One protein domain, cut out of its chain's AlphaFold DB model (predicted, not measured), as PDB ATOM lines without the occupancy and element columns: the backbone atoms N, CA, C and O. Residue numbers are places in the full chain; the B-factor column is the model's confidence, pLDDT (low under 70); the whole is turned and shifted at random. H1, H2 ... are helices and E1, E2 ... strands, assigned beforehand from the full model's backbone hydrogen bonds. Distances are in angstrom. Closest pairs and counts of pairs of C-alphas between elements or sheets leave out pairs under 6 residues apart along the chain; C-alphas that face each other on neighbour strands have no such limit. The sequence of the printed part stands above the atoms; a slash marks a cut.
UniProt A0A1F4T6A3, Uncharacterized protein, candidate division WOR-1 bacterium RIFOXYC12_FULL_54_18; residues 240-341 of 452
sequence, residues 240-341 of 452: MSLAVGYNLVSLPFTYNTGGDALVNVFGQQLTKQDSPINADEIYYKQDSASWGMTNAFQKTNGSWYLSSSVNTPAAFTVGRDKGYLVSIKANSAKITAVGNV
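What this domain is: This is residues 240 to 341 of the 452 residues of an uncharacterized protein of candidate division WOR-1 bacterium RIFOXYC12_FULL_54_18 (UniProt A0A1F4T6A3). A strongly twisted sheet of six strands forms a wall, and a separate two-strand ribbon of E1 and E8 folds back beside its E2 end. Short helix H1 sits between E8 and the sheet, the long unnamed stretch of residues 266 to 280 runs from it out to one end of the domain near Ser 275 and back to E3, and residues 287 to 290, at the tip of the E3 to E4 link, stick out. The printed part has 102 residues with eight named strands and one named helix, in the order E1 E2 H1 E3 E4 E5 E6 E7 E8; the class is mostly strand, with under half of the residues in named elements. The large sheet runs E2 E7 E3 E4 E5 E6, all antiparallel. The whole is compact, with a radius of gyration of the C-alphas of 12.6 A and spans of 34 by 30 by 25 A.

Where its parts are: In the large sheet, E2 is residues 245 to 250, 16.4 A long, and E7 is residues 323 to 328, 16.0 A. E3 is residues 281 to 284, 9.9 A, and E4 is residues 294 to 298, 14.1 A. E5 is residues 304 to 306, 7.1 A, and E6 is residues 309 to 313, 8.5 A. E1, residues 240 to 242, is 6.2 A long and begins with C-alpha 240 at (27.612, -3.458, -40.109). E8, residues 333 to 340, is 23.1 A long and ends with C-alpha 340 at (22.950, -9.256, -24.642). H1, residues 261 to 265, is 6.0 A long.

How they stand to each other: E2 and E6 are the edge strands of the large sheet. E2 and E7 are antiparallel at 152 degrees, with N 247 and O 326 2.8 A apart. E7 and E3 pair with N 283 and O 325 at 2.8 A. E3 to E6 form a meander, each strand the antiparallel neighbour of the one before, with N 282 and O 296 at 2.9 A, N 297 and O 305 at 3.0 A, and N 306 and O 312 at 2.9 A. E2, H1 and E3 make a split strand-helix-strand unit, two strands running the same way with E7 between them; its crossover is right-handed. E1 and E8 are antiparallel at 151 degrees, with N 240 and O 335 at 2.8 A. E7 and E8 meet only through their link, and E2 and E8 are apart. H1 only grazes the large sheet, with residues 262 to 263; the closest C-alphas of H1 and E8 are those of Val 265 and Ala 337, 5.6 A apart. In H1 every O i to N i+4 pair is within hydrogen-bond range.

The domain as a whole: The C-alphas farthest apart, those of Ser 275 and Val 341, are 34.6 A apart. The printed part has no cut, and the link from H1 to E3 is long, with 15 residues. Mean pLDDT of the printed part is 83.3; residues 255 to 261, 264 and 291 are under 70.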
ATOM      1  N   MET A 240      26.381  -3.153 -39.385       83.19
ATOM      2  CA  MET A 240      27.612  -3.458 -40.109       83.19
ATOM      3  C   MET A 240      27.361  -3.344 -41.607       83.19
ATOM      4  O   MET A 240      26.566  -4.106 -42.154       83.19
ATOM      5  N   SER A 241      28.040  -2.414 -42.272       84.75
ATOM      6  CA  SER A 241      28.019  -2.312 -43.732       84.75
ATOM      7  C   SER A 241      29.140  -3.165 -44.306       84.75
ATOM      8  O   SER A 241      30.313  -2.896 -44.055       84.75
ATOM      9  N   LEU A 242      28.780  -4.197 -45.062       86.19
ATOM     10  CA  LEU A 242      29.713  -5.142 -45.657       86.19
ATOM     11  C   LEU A 242      29.788  -4.906 -47.160       86.19
ATOM     12  O   LEU A 242      28.771  -4.921 -47.857       86.19
ATOM     13  N   ALA A 243      30.997  -4.690 -47.669       87.94
ATOM     14  CA  ALA A 243      31.206  -4.538 -49.103       87.94
ATOM     15  C   ALA A 243      31.315  -5.907 -49.783       87.94
ATOM     16  O   ALA A 243      31.541  -6.922 -49.120       87.94
ATOM     17  N   VAL A 244      31.207  -5.923 -51.111       89.81
ATOM     18  CA  VAL A 244      31.452  -7.127 -51.916       89.81
ATOM     19  C   VAL A 244      32.861  -7.668 -51.644       89.81
ATOM     20  O   VAL A 244      33.835  -6.914 -51.583       89.81
ATOM     21  N   GLY A 245      32.951  -8.984 -51.473       89.50
ATOM     22  CA  GLY A 245      34.144  -9.717 -51.081       89.50
ATOM     23  C   GLY A 245      34.150 -10.100 -49.597       89.50
ATOM     24  O   GLY A 245      33.111 -10.350 -48.995       89.50
ATOM     25  N   TYR A 246      35.331 -10.216 -49.001       87.50
ATOM     26  CA  TYR A 246      35.518 -10.807 -47.678       87.50
ATOM     27  C   TYR A 246      35.609  -9.741 -46.582       87.50
ATOM     28  O   TYR A 246      36.512  -8.912 -46.591       87.50
ATOM     29  N   ASN A 247      34.740  -9.805 -45.581       87.75
ATOM     30  CA  ASN A 247      34.674  -8.848 -44.479       87.75
ATOM     31  C   ASN A 247      34.917  -9.580 -43.160       87.75
ATOM     32  O   ASN A 247      34.214 -10.539 -42.855       87.75
ATOM     33  N   LEU A 248      35.915  -9.163 -42.382       86.81
ATOM     34  CA  LEU A 248      36.208  -9.795 -41.098       86.81
ATOM     35  C   LEU A 248      35.446  -9.075 -39.988       86.81
ATOM     36  O   LEU A 248      35.735  -7.922 -39.677       86.81
ATOM     37  N   VAL A 249      34.473  -9.759 -39.402       85.69
ATOM     38  CA  VAL A 249      33.541  -9.209 -38.419       85.69
ATOM     39  C   VAL A 249      33.626  -9.957 -37.094       85.69
ATOM     40  O   VAL A 249      34.075 -11.094 -36.999       85.69
ATOM     41  N   SER A 250      33.160  -9.292 -36.059       83.25
ATOM     42  CA  SER A 250      33.041  -9.730 -34.688       83.25
ATOM     43  C   SER A 250      31.613  -9.469 -34.247       83.25
ATOM     44  O   SER A 250      31.016  -8.448 -34.584       83.25
ATOM     45  N   LEU A 251      31.088 -10.377 -33.438       82.69
ATOM     46  CA  LEU A 251      29.739 -10.297 -32.897       82.69
ATOM     47  C   LEU A 251      29.842 -10.305 -31.377       82.69
ATOM     48  O   LEU A 251      29.701 -11.360 -30.775       82.69
ATOM     49  N   PRO A 252      30.128  -9.157 -30.739       77.31
ATOM     50  CA  PRO A 252      30.597  -9.108 -29.353       77.31
ATOM     51  C   PRO A 252      29.482  -9.314 -28.312       77.31
ATOM     52  O   PRO A 252      29.661  -9.023 -27.128       77.31
ATOM     53  N   PHE A 253      28.321  -9.807 -28.742       79.62
ATOM     54  CA  PHE A 253      27.161 -10.036 -27.896       79.62
ATOM     55  C   PHE A 253      27.026 -11.505 -27.534       79.62
ATOM     56  O   PHE A 253      27.410 -12.409 -28.273       79.62
ATOM     57  N   THR A 254      26.432 -11.733 -26.375       75.88
ATOM     58  CA  THR A 254      25.991 -13.057 -25.972       75.88
ATOM     59  C   THR A 254      24.603 -13.286 -26.546       75.88
ATOM     60  O   THR A 254      23.701 -12.461 -26.384       75.88
ATOM     61  N   TYR A 255      24.441 -14.418 -27.209       69.94
ATOM     62  CA  TYR A 255      23.160 -14.897 -27.698       69.94
ATOM     63  C   TYR A 255      22.762 -16.089 -26.833       69.94
ATOM     64  O   TYR A 255      23.627 -16.885 -26.461       69.94
ATOM     65  N   ASN A 256      21.481 -16.199 -26.474       54.44
ATOM     66  CA  ASN A 256      21.002 -17.358 -25.723       54.44
ATOM     67  C   ASN A 256      21.352 -18.638 -26.503       54.44
ATOM     68  O   ASN A 256      21.220 -18.688 -27.727       54.44
ATOM     69  N   THR A 257      21.864 -19.643 -25.797       42.00
ATOM     70  CA  THR A 257      22.374 -20.886 -26.384       42.00
ATOM     71  C   THR A 257      21.261 -21.688 -27.063       42.00
ATOM     72  O   THR A 257      20.219 -21.924 -26.459       42.00
ATOM     73  N   GLY A 258      21.504 -22.128 -28.303       44.66
ATOM     74  CA  GLY A 258      20.600 -22.940 -29.127       44.66
ATOM     75  C   GLY A 258      21.018 -22.923 -30.607       44.66
ATOM     76  O   GLY A 258      21.826 -22.083 -31.009       44.66
ATOM     77  N   GLY A 259      20.491 -23.847 -31.423       42.81
ATOM     78  CA  GLY A 259      20.823 -23.993 -32.856       42.81
ATOM     79  C   GLY A 259      20.491 -22.776 -33.739       42.81
ATOM     80  O   GLY A 259      20.993 -22.668 -34.855       42.81
ATOM     81  N   ASP A 260      19.725 -21.816 -33.215       51.78
ATOM     82  CA  ASP A 260      19.246 -20.628 -33.930       51.78
ATOM     83  C   ASP A 260      20.238 -19.453 -33.953       51.78
ATOM     84  O   ASP A 260      19.908 -18.387 -34.461       51.78
ATOM     85  N   ALA A 261      21.462 -19.592 -33.432       63.03
ATOM     86  CA  ALA A 261      22.426 -18.483 -33.366       63.03
ATOM     87  C   ALA A 261      22.730 -17.867 -34.750       63.03
ATOM     88  O   ALA A 261      22.780 -16.647 -34.906       63.03
ATOM     89  N   LEU A 262      22.848 -18.705 -35.782       71.50
ATOM     90  CA  LEU A 262      22.975 -18.265 -37.170       71.50
ATOM     91  C   LEU A 262      21.748 -17.502 -37.663       71.50
ATOM     92  O   LEU A 262      21.879 -16.449 -38.279       71.50
ATOM     93  N   VAL A 263      20.553 -18.024 -37.392       72.06
ATOM     94  CA  VAL A 263      19.283 -17.431 -37.828       72.06
ATOM     95  C   VAL A 263      19.015 -16.107 -37.105       72.06
ATOM     96  O   VAL A 263      18.581 -15.134 -37.720       72.06
ATOM     97  N   ASN A 264      19.334 -16.039 -35.818       68.94
ATOM     98  CA  ASN A 264      19.115 -14.867 -34.981       68.94
ATOM     99  C   ASN A 264      20.068 -13.725 -35.348       68.94
ATOM    100  O   ASN A 264      19.646 -12.567 -35.439       68.94
ATOM    101  N   VAL A 265      21.339 -14.049 -35.615       76.25
ATOM    102  CA  VAL A 265      22.371 -13.037 -35.866       76.25
ATOM    103  C   VAL A 265      22.518 -12.694 -37.333       76.25
ATOM    104  O   VAL A 265      22.512 -11.520 -37.678       76.25
ATOM    105  N   PHE A 266      22.633 -13.693 -38.200       80.44
ATOM    106  CA  PHE A 266      22.825 -13.483 -39.629       80.44
ATOM    107  C   PHE A 266      21.502 -13.584 -40.372       80.44
ATOM    108  O   PHE A 266      21.154 -12.676 -41.123       80.44
ATOM    109  N   GLY A 267      20.709 -14.614 -40.072       74.50
ATOM    110  CA  GLY A 267      19.337 -14.762 -40.536       74.50
ATOM    111  C   GLY A 267      19.174 -14.439 -42.011       74.50
ATOM    112  O   GLY A 267      20.004 -14.794 -42.835       74.50
ATOM    113  N   GLN A 268      18.102 -13.721 -42.321       78.44
ATOM    114  CA  GLN A 268      17.754 -13.333 -43.685       78.44
ATOM    115  C   GLN A 268      18.457 -12.051 -44.170       78.44
ATOM    116  O   GLN A 268      17.991 -11.432 -45.118       78.44
ATOM    117  N   GLN A 269      19.523 -11.609 -43.495       88.62
ATOM    118  CA  GLN A 269      20.217 -10.350 -43.819       88.62
ATOM    119  C   GLN A 269      21.248 -10.510 -44.941       88.62
ATOM    120  O   GLN A 269      21.805  -9.525 -45.417       88.62
ATOM    121  N   LEU A 270      21.518 -11.755 -45.326       90.56
ATOM    122  CA  LEU A 270      22.482 -12.139 -46.344       90.56
ATOM    123  C   LEU A 270      21.771 -12.729 -47.566       90.56
ATOM    124  O   LEU A 270      20.656 -13.249 -47.466       90.56
ATOM    125  N   THR A 271      22.422 -12.642 -48.724       91.94
ATOM    126  CA  THR A 271      21.896 -13.162 -49.987       91.94
ATOM    127  C   THR A 271      21.774 -14.679 -49.915       91.94
ATOM    128  O   THR A 271      22.771 -15.391 -49.782       91.94
ATOM    129  N   LYS A 272      20.542 -15.175 -50.042       91.75
ATOM    130  CA  LYS A 272      20.226 -16.605 -50.029       91.75
ATOM    131  C   LYS A 272      20.261 -17.170 -51.438       91.75
ATOM    132  O   LYS A 272      19.657 -16.589 -52.338       91.75
ATOM    133  N   GLN A 273      20.900 -18.318 -51.614       92.88
ATOM    134  CA  GLN A 273      20.893 -19.078 -52.866       92.88
ATOM    135  C   GLN A 273      21.020 -20.566 -52.561       92.88
ATOM    136  O   GLN A 273      21.604 -20.946 -51.551       92.88
ATOM    137  N   ASP A 274      20.530 -21.425 -53.454       93.00
ATOM    138  CA  ASP A 274      20.661 -22.879 -53.278       93.00
ATOM    139  C   ASP A 274      22.063 -23.406 -53.618       93.00
ATOM    140  O   ASP A 274      22.383 -24.560 -53.325       93.00
ATOM    141  N   SER A 275      22.918 -22.537 -54.169       91.81
ATOM    142  CA  SER A 275      24.324 -22.803 -54.458       91.81
ATOM    143  C   SER A 275      25.243 -21.842 -53.689       91.81
ATOM    144  O   SER A 275      25.060 -20.624 -53.791       91.81
ATOM    145  N   PRO A 276      26.275 -22.350 -52.983       91.44
ATOM    146  CA  PRO A 276      27.185 -21.526 -52.184       91.44
ATOM    147  C   PRO A 276      28.032 -20.554 -53.018       91.44
ATOM    148  O   PRO A 276      28.483 -19.541 -52.499       91.44
ATOM    149  N   ILE A 277      28.229 -20.809 -54.319       90.44
ATOM    150  CA  ILE A 277      29.004 -19.899 -55.182       90.44
ATOM    151  C   ILE A 277      28.320 -18.533 -55.357       90.44
ATOM    152  O   ILE A 277      28.999 -17.524 -55.532       90.44
ATOM    153  N   ASN A 278      26.988 -18.510 -55.263       91.88
ATOM    154  CA  ASN A 278      26.158 -17.321 -55.455       91.88
ATOM    155  C   ASN A 278      25.540 -16.811 -54.143       91.88
ATOM    156  O   ASN A 278      25.010 -15.702 -54.117       91.88
ATOM    157  N   ALA A 279      25.560 -17.617 -53.077       93.88
ATOM    158  CA  ALA A 279      25.104 -17.213 -51.754       93.88
ATOM    159  C   ALA A 279      26.204 -16.449 -51.018       93.88
ATOM    160  O   ALA A 279      27.388 -16.766 -51.146       93.88
ATOM    161  N   ASP A 280      25.806 -15.493 -50.185       94.44
ATOM    162  CA  ASP A 280      26.732 -14.939 -49.206       94.44
ATOM    163  C   ASP A 280      27.073 -16.019 -48.165       94.44
ATOM    164  O   ASP A 280      26.223 -16.820 -47.763       94.44
ATOM    165  N   GLU A 281      28.328 -16.047 -47.724       93.12
ATOM    166  CA  GLU A 281      28.849 -17.121 -46.877       93.12
ATOM    167  C   GLU A 281      29.464 -16.577 -45.596       93.12
ATOM    168  O   GLU A 281      30.082 -15.512 -45.582       93.12
ATOM    169  N   ILE A 282      29.363 -17.353 -44.523       92.12
ATOM    170  CA  ILE A 282      30.021 -17.065 -43.253       92.12
ATOM    171  C   ILE A 282      31.052 -18.149 -43.008       92.12
ATOM    172  O   ILE A 282      30.716 -19.320 -42.852       92.12
ATOM    173  N   TYR A 283      32.304 -17.732 -42.936       90.50
ATOM    174  CA  TYR A 283      33.443 -18.559 -42.600       90.50
ATOM    175  C   TYR A 283      33.770 -18.388 -41.121       90.50
ATOM    176  O   TYR A 283      33.844 -17.272 -40.598       90.50
ATOM    177  N   TYR A 284      34.032 -19.502 -40.456       86.56
ATOM    178  CA  TYR A 284      34.449 -19.548 -39.066       86.56
ATOM    179  C   TYR A 284      35.566 -20.573 -38.882       86.56
ATOM    180  O   TYR A 284      35.751 -21.505 -39.671       86.56
ATOM    181  N   LYS A 285      36.347 -20.376 -37.822       84.00
ATOM    182  CA  LYS A 285      37.466 -21.256 -37.497       84.00
ATOM    183  C   LYS A 285      37.014 -22.341 -36.522       84.00
ATOM    184  O   LYS A 285      36.579 -22.026 -35.416       84.00
ATOM    185  N   GLN A 286      37.115 -23.605 -36.931       75.31
ATOM    186  CA  GLN A 286      36.882 -24.758 -36.048       75.31
ATOM    187  C   GLN A 286      38.171 -25.246 -35.380       75.31
ATOM    188  O   GLN A 286      38.182 -25.538 -34.188       75.31
ATOM    189  N   ASP A 287      39.258 -25.294 -36.146       79.75
ATOM    190  CA  ASP A 287      40.574 -25.744 -35.701       79.75
ATOM    191  C   ASP A 287      41.598 -24.642 -35.962       79.75
ATOM    192  O   ASP A 287      41.679 -24.148 -37.080       79.75
ATOM    193  N   SER A 288      42.373 -24.240 -34.958       81.31
ATOM    194  CA  SER A 288      43.394 -23.199 -35.106       81.31
ATOM    195  C   SER A 288      44.669 -23.700 -35.793       81.31
ATOM    196  O   SER A 288      45.415 -22.885 -36.328       81.31
ATOM    197  N   ALA A 289      44.932 -25.011 -35.794       78.56
ATOM    198  CA  ALA A 289      46.186 -25.573 -36.293       78.56
ATOM    199  C   ALA A 289      46.301 -25.510 -37.825       78.56
ATOM    200  O   ALA A 289      47.394 -25.352 -38.367       78.56
ATOM    201  N   SER A 290      45.177 -25.608 -38.532       75.12
ATOM    202  CA  SER A 290      45.109 -25.478 -39.991       75.12
ATOM    203  C   SER A 290      44.848 -24.032 -40.438       75.12
ATOM    204  O   SER A 290      44.430 -23.191 -39.649       75.12
ATOM    205  N   TRP A 291      45.027 -23.713 -41.725       67.88
ATOM    206  CA  TRP A 291      44.528 -22.448 -42.300       67.88
ATOM    207  C   TRP A 291      43.056 -22.541 -42.737       67.88
ATOM    208  O   TRP A 291      42.338 -21.546 -42.726       67.88
ATOM    209  N   GLY A 292      42.583 -23.750 -43.064       80.06
ATOM    210  CA  GLY A 292      41.241 -23.993 -43.596       80.06
ATOM    211  C   GLY A 292      40.123 -23.469 -42.693       80.06
ATOM    212  O   GLY A 292      40.197 -23.558 -41.469       80.06
ATOM    213  N   MET A 293      39.081 -22.913 -43.298       85.38
ATOM    214  CA  MET A 293      37.913 -22.404 -42.586       85.38
ATOM    215  C   MET A 293      36.681 -23.191 -42.997       85.38
ATOM    216  O   MET A 293      36.485 -23.457 -44.182       85.38
ATOM    217  N   THR A 294      35.839 -23.513 -42.024       89.12
ATOM    218  CA  THR A 294      34.512 -24.049 -42.310       89.12
ATOM    219  C   THR A 294      33.605 -22.885 -42.673       89.12
ATOM    220  O   THR A 294      33.647 -21.842 -42.022       89.12
ATOM    221  N   ASN A 295      32.785 -23.053 -43.701       92.00
ATOM    222  CA  ASN A 295      31.828 -22.052 -44.148       92.00
ATOM    223  C   ASN A 295      30.414 -22.604 -44.247       92.00
ATOM    224  O   ASN A 295      30.194 -23.795 -44.481       92.00
ATOM    225  N   ALA A 296      29.460 -21.702 -44.052       92.94
ATOM    226  CA  ALA A 296      28.051 -21.967 -44.241       92.94
ATOM    227  C   ALA A 296      27.394 -20.869 -45.069       92.94
ATOM    228  O   ALA A 296      27.815 -19.711 -45.036       92.94
ATOM    229  N   PHE A 297      26.309 -21.240 -45.732       93.44
ATOM    230  CA  PHE A 297      25.463 -20.349 -46.507       93.44
ATOM    231  C   PHE A 297      23.995 -20.644 -46.213       93.44
ATOM    232  O   PHE A 297      23.641 -21.745 -45.776       93.44
ATOM    233  N   GLN A 298      23.136 -19.655 -46.442       91.88
ATOM    234  CA  GLN A 298      21.699 -19.828 -46.289       91.88
ATOM    235  C   GLN A 298      21.065 -20.155 -47.643       91.88
ATOM    236  O   GLN A 298      21.241 -19.420 -48.617       91.88
ATOM    237  N   LYS A 299      20.292 -21.241 -47.690       91.56
ATOM    238  CA  LYS A 299      19.492 -21.597 -48.865       91.56
ATOM    239  C   LYS A 299      18.225 -20.756 -48.964       91.56
ATOM    240  O   LYS A 299      17.821 -20.087 -48.008       91.56
ATOM    241  N   THR A 300      17.562 -20.812 -50.118       91.56
ATOM    242  CA  THR A 300      16.303 -20.079 -50.355       91.56
ATOM    243  C   THR A 300      15.199 -20.485 -49.373       91.56
ATOM    244  O   THR A 300      14.398 -19.645 -48.965       91.56
ATOM    245  N   ASN A 301      15.238 -21.730 -48.883       88.19
ATOM    246  CA  ASN A 301      14.366 -22.247 -47.825       88.19
ATOM    247  C   ASN A 301      14.607 -21.630 -46.426       88.19
ATOM    248  O   ASN A 301      13.918 -21.987 -45.473       88.19
ATOM    249  N   GLY A 302      15.590 -20.737 -46.269       85.50
ATOM    250  CA  GLY A 302      15.902 -20.057 -45.010       85.50
ATOM    251  C   GLY A 302      16.763 -20.860 -44.029       85.50
ATOM    252  O   GLY A 302      17.125 -20.328 -42.980       85.50
ATOM    253  N   SER A 303      17.139 -22.094 -44.359       87.88
ATOM    254  CA  SER A 303      18.008 -22.930 -43.524       87.88
ATOM    255  C   SER A 303      19.479 -22.784 -43.911       87.88
ATOM    256  O   SER A 303      19.817 -22.496 -45.062       87.88
ATOM    257  N   TRP A 304      20.361 -22.977 -42.931       89.56
ATOM    258  CA  TRP A 304      21.808 -22.868 -43.098       89.56
ATOM    259  C   TRP A 304      22.441 -24.229 -43.382       89.56
ATOM    260  O   TRP A 304      22.158 -25.202 -42.684       89.56
ATOM    261  N   TYR A 305      23.331 -24.285 -44.371       91.44
ATOM    262  CA  TYR A 305      24.031 -25.500 -44.799       91.44
ATOM    263  C   TYR A 305      25.530 -25.253 -44.916       91.44
ATOM    264  O   TYR A 305      25.962 -24.126 -45.157       91.44
ATOM    265  N   LEU A 306      26.330 -26.306 -44.750       93.06
ATOM    266  CA  LEU A 306      27.769 -26.242 -44.988       93.06
ATOM    267  C   LEU A 306      28.044 -26.054 -46.482       93.06
ATOM    268  O   LEU A 306      27.502 -26.782 -47.312       93.06
ATOM    269  N   SER A 307      28.931 -25.131 -46.845       93.12
ATOM    270  CA  SER A 307      29.259 -24.910 -48.260       93.12
ATOM    271  C   SER A 307      30.027 -26.084 -48.873       93.12
ATOM    272  O   SER A 307      29.882 -26.362 -50.059       93.12
ATOM    273  N   SER A 308      30.811 -26.807 -48.065       91.06
ATOM    274  CA  SER A 308      31.523 -28.025 -48.482       91.06
ATOM    275  C   SER A 308      30.604 -29.233 -48.685       91.06
ATOM    276  O   SER A 308      30.991 -30.194 -49.343       91.06
ATOM    277  N   SER A 309      29.391 -29.200 -48.126       92.06
ATOM    278  CA  SER A 309      28.391 -30.256 -48.258       92.06
ATOM    279  C   SER A 309      27.000 -29.641 -48.204       92.06
ATOM    280  O   SER A 309      26.375 -29.551 -47.147       92.06
ATOM    281  N   VAL A 310      26.508 -29.215 -49.370       91.50
ATOM    282  CA  VAL A 310      25.311 -28.368 -49.520       91.50
ATOM    283  C   VAL A 310      24.013 -28.974 -48.980       91.50
ATOM    284  O   VAL A 310      23.009 -28.275 -48.910       91.50
ATOM    285  N   ASN A 311      23.994 -30.252 -48.607       90.81
ATOM    286  CA  ASN A 311      22.832 -30.922 -48.011       90.81
ATOM    287  C   ASN A 311      22.994 -31.191 -46.509       90.81
ATOM    288  O   ASN A 311      22.069 -31.692 -45.877       90.81
ATOM    289  N   THR A 312      24.136 -30.827 -45.927       92.31
ATOM    290  CA  THR A 312      24.410 -30.970 -44.495       92.31
ATOM    291  C   THR A 312      24.071 -29.665 -43.776       92.31
ATOM    292  O   THR A 312      24.687 -28.641 -44.094       92.31
ATOM    293  N   PRO A 313      23.122 -29.661 -42.823       89.62
ATOM    294  CA  PRO A 313      22.828 -28.481 -42.019       89.62
ATOM    295  C   PRO A 313      24.079 -27.958 -41.313       89.62
ATOM    296  O   PRO A 313      24.880 -28.726 -40.774       89.62
ATOM    297  N   ALA A 314      24.252 -26.641 -41.303       86.25
ATOM    298  CA  ALA A 314      25.344 -26.019 -40.577       86.25
ATOM    299  C   ALA A 314      24.990 -25.933 -39.087       86.25
ATOM    300  O   ALA A 314      24.104 -25.178 -38.694       86.25
ATOM    301  N   ALA A 315      25.720 -26.672 -38.256       73.88
ATOM    302  CA  ALA A 315      25.646 -26.566 -36.805       73.88
ATOM    303  C   ALA A 315      26.876 -25.804 -36.296       73.88
ATOM    304  O   ALA A 315      27.915 -26.400 -36.015       73.88
ATOM    305  N   PHE A 316      26.789 -24.475 -36.206       75.38
ATOM    306  CA  PHE A 316      27.810 -23.693 -35.513       75.38
ATOM    307  C   PHE A 316      27.208 -22.624 -34.612       75.38
ATOM    308  O   PHE A 316      26.226 -21.963 -34.945       75.38
ATOM    309  N   THR A 317      27.829 -22.455 -33.448       74.31
ATOM    310  CA  THR A 317      27.421 -21.478 -32.443       74.31
ATOM    311  C   THR A 317      28.149 -20.162 -32.665       74.31
ATOM    312  O   THR A 317      29.380 -20.129 -32.755       74.31
ATOM    313  N   VAL A 318      27.383 -19.074 -32.692       78.56
ATOM    314  CA  VAL A 318      27.925 -17.718 -32.663       78.56
ATOM    315  C   VAL A 318      28.316 -17.376 -31.223       78.56
ATOM    316  O   VAL A 318      27.462 -17.304 -30.344       78.56
ATOM    317  N   GLY A 319      29.610 -17.190 -30.982       79.19
ATOM    318  CA  GLY A 319      30.183 -16.714 -29.724       79.19
ATOM    319  C   GLY A 319      30.770 -15.305 -29.839       79.19
ATOM    320  O   GLY A 319      31.268 -14.917 -30.900       79.19
ATOM    321  N   ARG A 320      30.735 -14.571 -28.719       80.62
ATOM    322  CA  ARG A 320      31.280 -13.205 -28.571       80.62
ATOM    323  C   ARG A 320      32.800 -13.106 -28.613       80.62
ATOM    324  O   ARG A 320      33.349 -12.035 -28.834       80.62
ATOM    325  N   ASP A 321      33.468 -14.219 -28.362       78.81
ATOM    326  CA  ASP A 321      34.917 -14.386 -28.321       78.81
ATOM    327  C   ASP A 321      35.522 -14.716 -29.693       78.81
ATOM    328  O   ASP A 321      36.743 -14.749 -29.841       78.81
ATOM    329  N   LYS A 322      34.678 -14.913 -30.712       82.50
ATOM    330  CA  LYS A 322      35.087 -15.368 -32.042       82.50
ATOM    331  C   LYS A 322      34.936 -14.285 -33.103       82.50
ATOM    332  O   LYS A 322      34.006 -13.479 -33.078       82.50
ATOM    333  N   GLY A 323      35.849 -14.326 -34.066       86.62
ATOM    334  CA  GLY A 323      35.753 -13.605 -35.331       86.62
ATOM    335  C   GLY A 323      35.135 -14.475 -36.429       86.62
ATOM    336  O   GLY A 323      35.248 -15.702 -36.409       86.62
ATOM    337  N   TYR A 324      34.512 -13.827 -37.410       88.38
ATOM    338  CA  TYR A 324      33.853 -14.452 -38.554       88.38
ATOM    339  C   TYR A 324      34.246 -13.719 -39.826       88.38
ATOM    340  O   TYR A 324      34.251 -12.492 -39.864       88.38
ATOM    341  N   LEU A 325      34.546 -14.451 -40.890       89.75
ATOM    342  CA  LEU A 325      34.784 -13.854 -42.197       89.75
ATOM    343  C   LEU A 325      33.518 -14.009 -43.038       89.75
ATOM    344  O   LEU A 325      33.112 -15.120 -43.350       89.75
ATOM    345  N   VAL A 326      32.882 -12.900 -43.391       90.81
ATOM    346  CA  VAL A 326      31.662 -12.878 -44.200       90.81
ATOM    347  C   VAL A 326      32.032 -12.570 -45.646       90.81
ATOM    348  O   VAL A 326      32.562 -11.499 -45.941       90.81
ATOM    349  N   SER A 327      31.766 -13.511 -46.546       91.69
ATOM    350  CA  SER A 327      31.935 -13.341 -47.987       91.69
ATOM    351  C   SER A 327      30.634 -12.851 -48.603       91.69
ATOM    352  O   SER A 327      29.684 -13.618 -48.716       91.69
ATOM    353  N   ILE A 328      30.635 -11.613 -49.078       92.44
ATOM    354  CA  ILE A 328      29.549 -11.002 -49.835       92.44
ATOM    355  C   ILE A 328      29.810 -11.190 -51.333       92.44
ATOM    356  O   ILE A 328      30.859 -10.774 -51.821       92.44
ATOM    357  N   LYS A 329      28.906 -11.836 -52.073       90.44
ATOM    358  CA  LYS A 329      29.164 -12.246 -53.467       90.44
ATOM    359  C   LYS A 329      28.809 -11.188 -54.502       90.44
ATOM    360  O   LYS A 329      29.594 -10.961 -55.416       90.44
ATOM    361  N   ALA A 330      27.635 -10.571 -54.381       85.12
ATOM    362  CA  ALA A 330      27.072  -9.762 -55.466       85.12
ATOM    363  C   ALA A 330      26.819  -8.305 -55.072       85.12
ATOM    364  O   ALA A 330      27.302  -7.397 -55.742       85.12
ATOM    365  N   ASN A 331      26.095  -8.072 -53.977       87.00
ATOM    366  CA  ASN A 331      25.686  -6.734 -53.553       87.00
ATOM    367  C   ASN A 331      26.162  -6.473 -52.133       87.00
ATOM    368  O   ASN A 331      26.096  -7.373 -51.303       87.00
ATOM    369  N   SER A 332      26.594  -5.243 -51.840       86.38
ATOM    370  CA  SER A 332      26.893  -4.848 -50.462       86.38
ATOM    371  C   SER A 332      25.719  -5.191 -49.548       86.38
ATOM    372  O   SER A 332      24.573  -4.874 -49.872       86.38
ATOM    373  N   ALA A 333      26.012  -5.802 -48.408       87.19
ATOM    374  CA  ALA A 333      25.010  -6.218 -47.444       87.19
ATOM    375  C   ALA A 333      25.110  -5.370 -46.182       87.19
ATOM    376  O   ALA A 333      26.181  -4.872 -45.827       87.19
ATOM    377  N   LYS A 334      23.997  -5.246 -45.464       86.12
ATOM    378  CA  LYS A 334      23.994  -4.679 -44.121       86.12
ATOM    379  C   LYS A 334      23.542  -5.735 -43.137       86.12
ATOM    380  O   LYS A 334      22.436  -6.253 -43.239       86.12
ATOM    381  N   ILE A 335      24.405  -6.039 -42.179       86.25
ATOM    382  CA  ILE A 335      24.087  -6.960 -41.096       86.25
ATOM    383  C   ILE A 335      23.869  -6.141 -39.841       86.25
ATOM    384  O   ILE A 335      24.729  -5.368 -39.430       86.25
ATOM    385  N   THR A 336      22.727  -6.339 -39.211       85.25
ATOM    386  CA  THR A 336      22.453  -5.838 -37.874       85.25
ATOM    387  C   THR A 336      22.610  -6.984 -36.892       85.25
ATOM    388  O   THR A 336      22.079  -8.073 -37.101       85.25
ATOM    389  N   ALA A 337      23.329  -6.744 -35.806       83.50
ATOM    390  CA  ALA A 337      23.400  -7.646 -34.673       83.50
ATOM    391  C   ALA A 337      22.808  -6.944 -33.453       83.50
ATOM    392  O   ALA A 337      23.178  -5.813 -33.147       83.50
ATOM    393  N   VAL A 338      21.894  -7.625 -32.766       82.62
ATOM    394  CA  VAL A 338      21.308  -7.203 -31.489       82.62
ATOM    395  C   VAL A 338      21.473  -8.363 -30.528       82.62
ATOM    396  O   VAL A 338      21.145  -9.492 -30.888       82.62
ATOM    397  N   GLY A 339      21.979  -8.111 -29.328       81.19
ATOM    398  CA  GLY A 339      22.151  -9.171 -28.343       81.19
ATOM    399  C   GLY A 339      22.494  -8.649 -26.959       81.19
ATOM    400  O   GLY A 339      22.639  -7.443 -26.747       81.19
ATOM    401  N   ASN A 340      22.629  -9.584 -26.021       81.00
ATOM    402  CA  ASN A 340      22.950  -9.256 -24.642       81.00
ATOM    403  C   ASN A 340      24.416  -8.857 -24.541       81.00
ATOM    404  O   ASN A 340      25.302  -9.586 -25.001       81.00
ATOM    405  N   VAL A 341      24.693  -7.740 -23.883       78.75
ATOM    406  CA  VAL A 341      26.066  -7.413 -23.530       78.75
ATOM    407  C   VAL A 341      26.397  -8.033 -22.188       78.75
ATOM    408  O   VAL A 341      25.723  -7.831 -21.180       78.75
TER     409      VAL A 341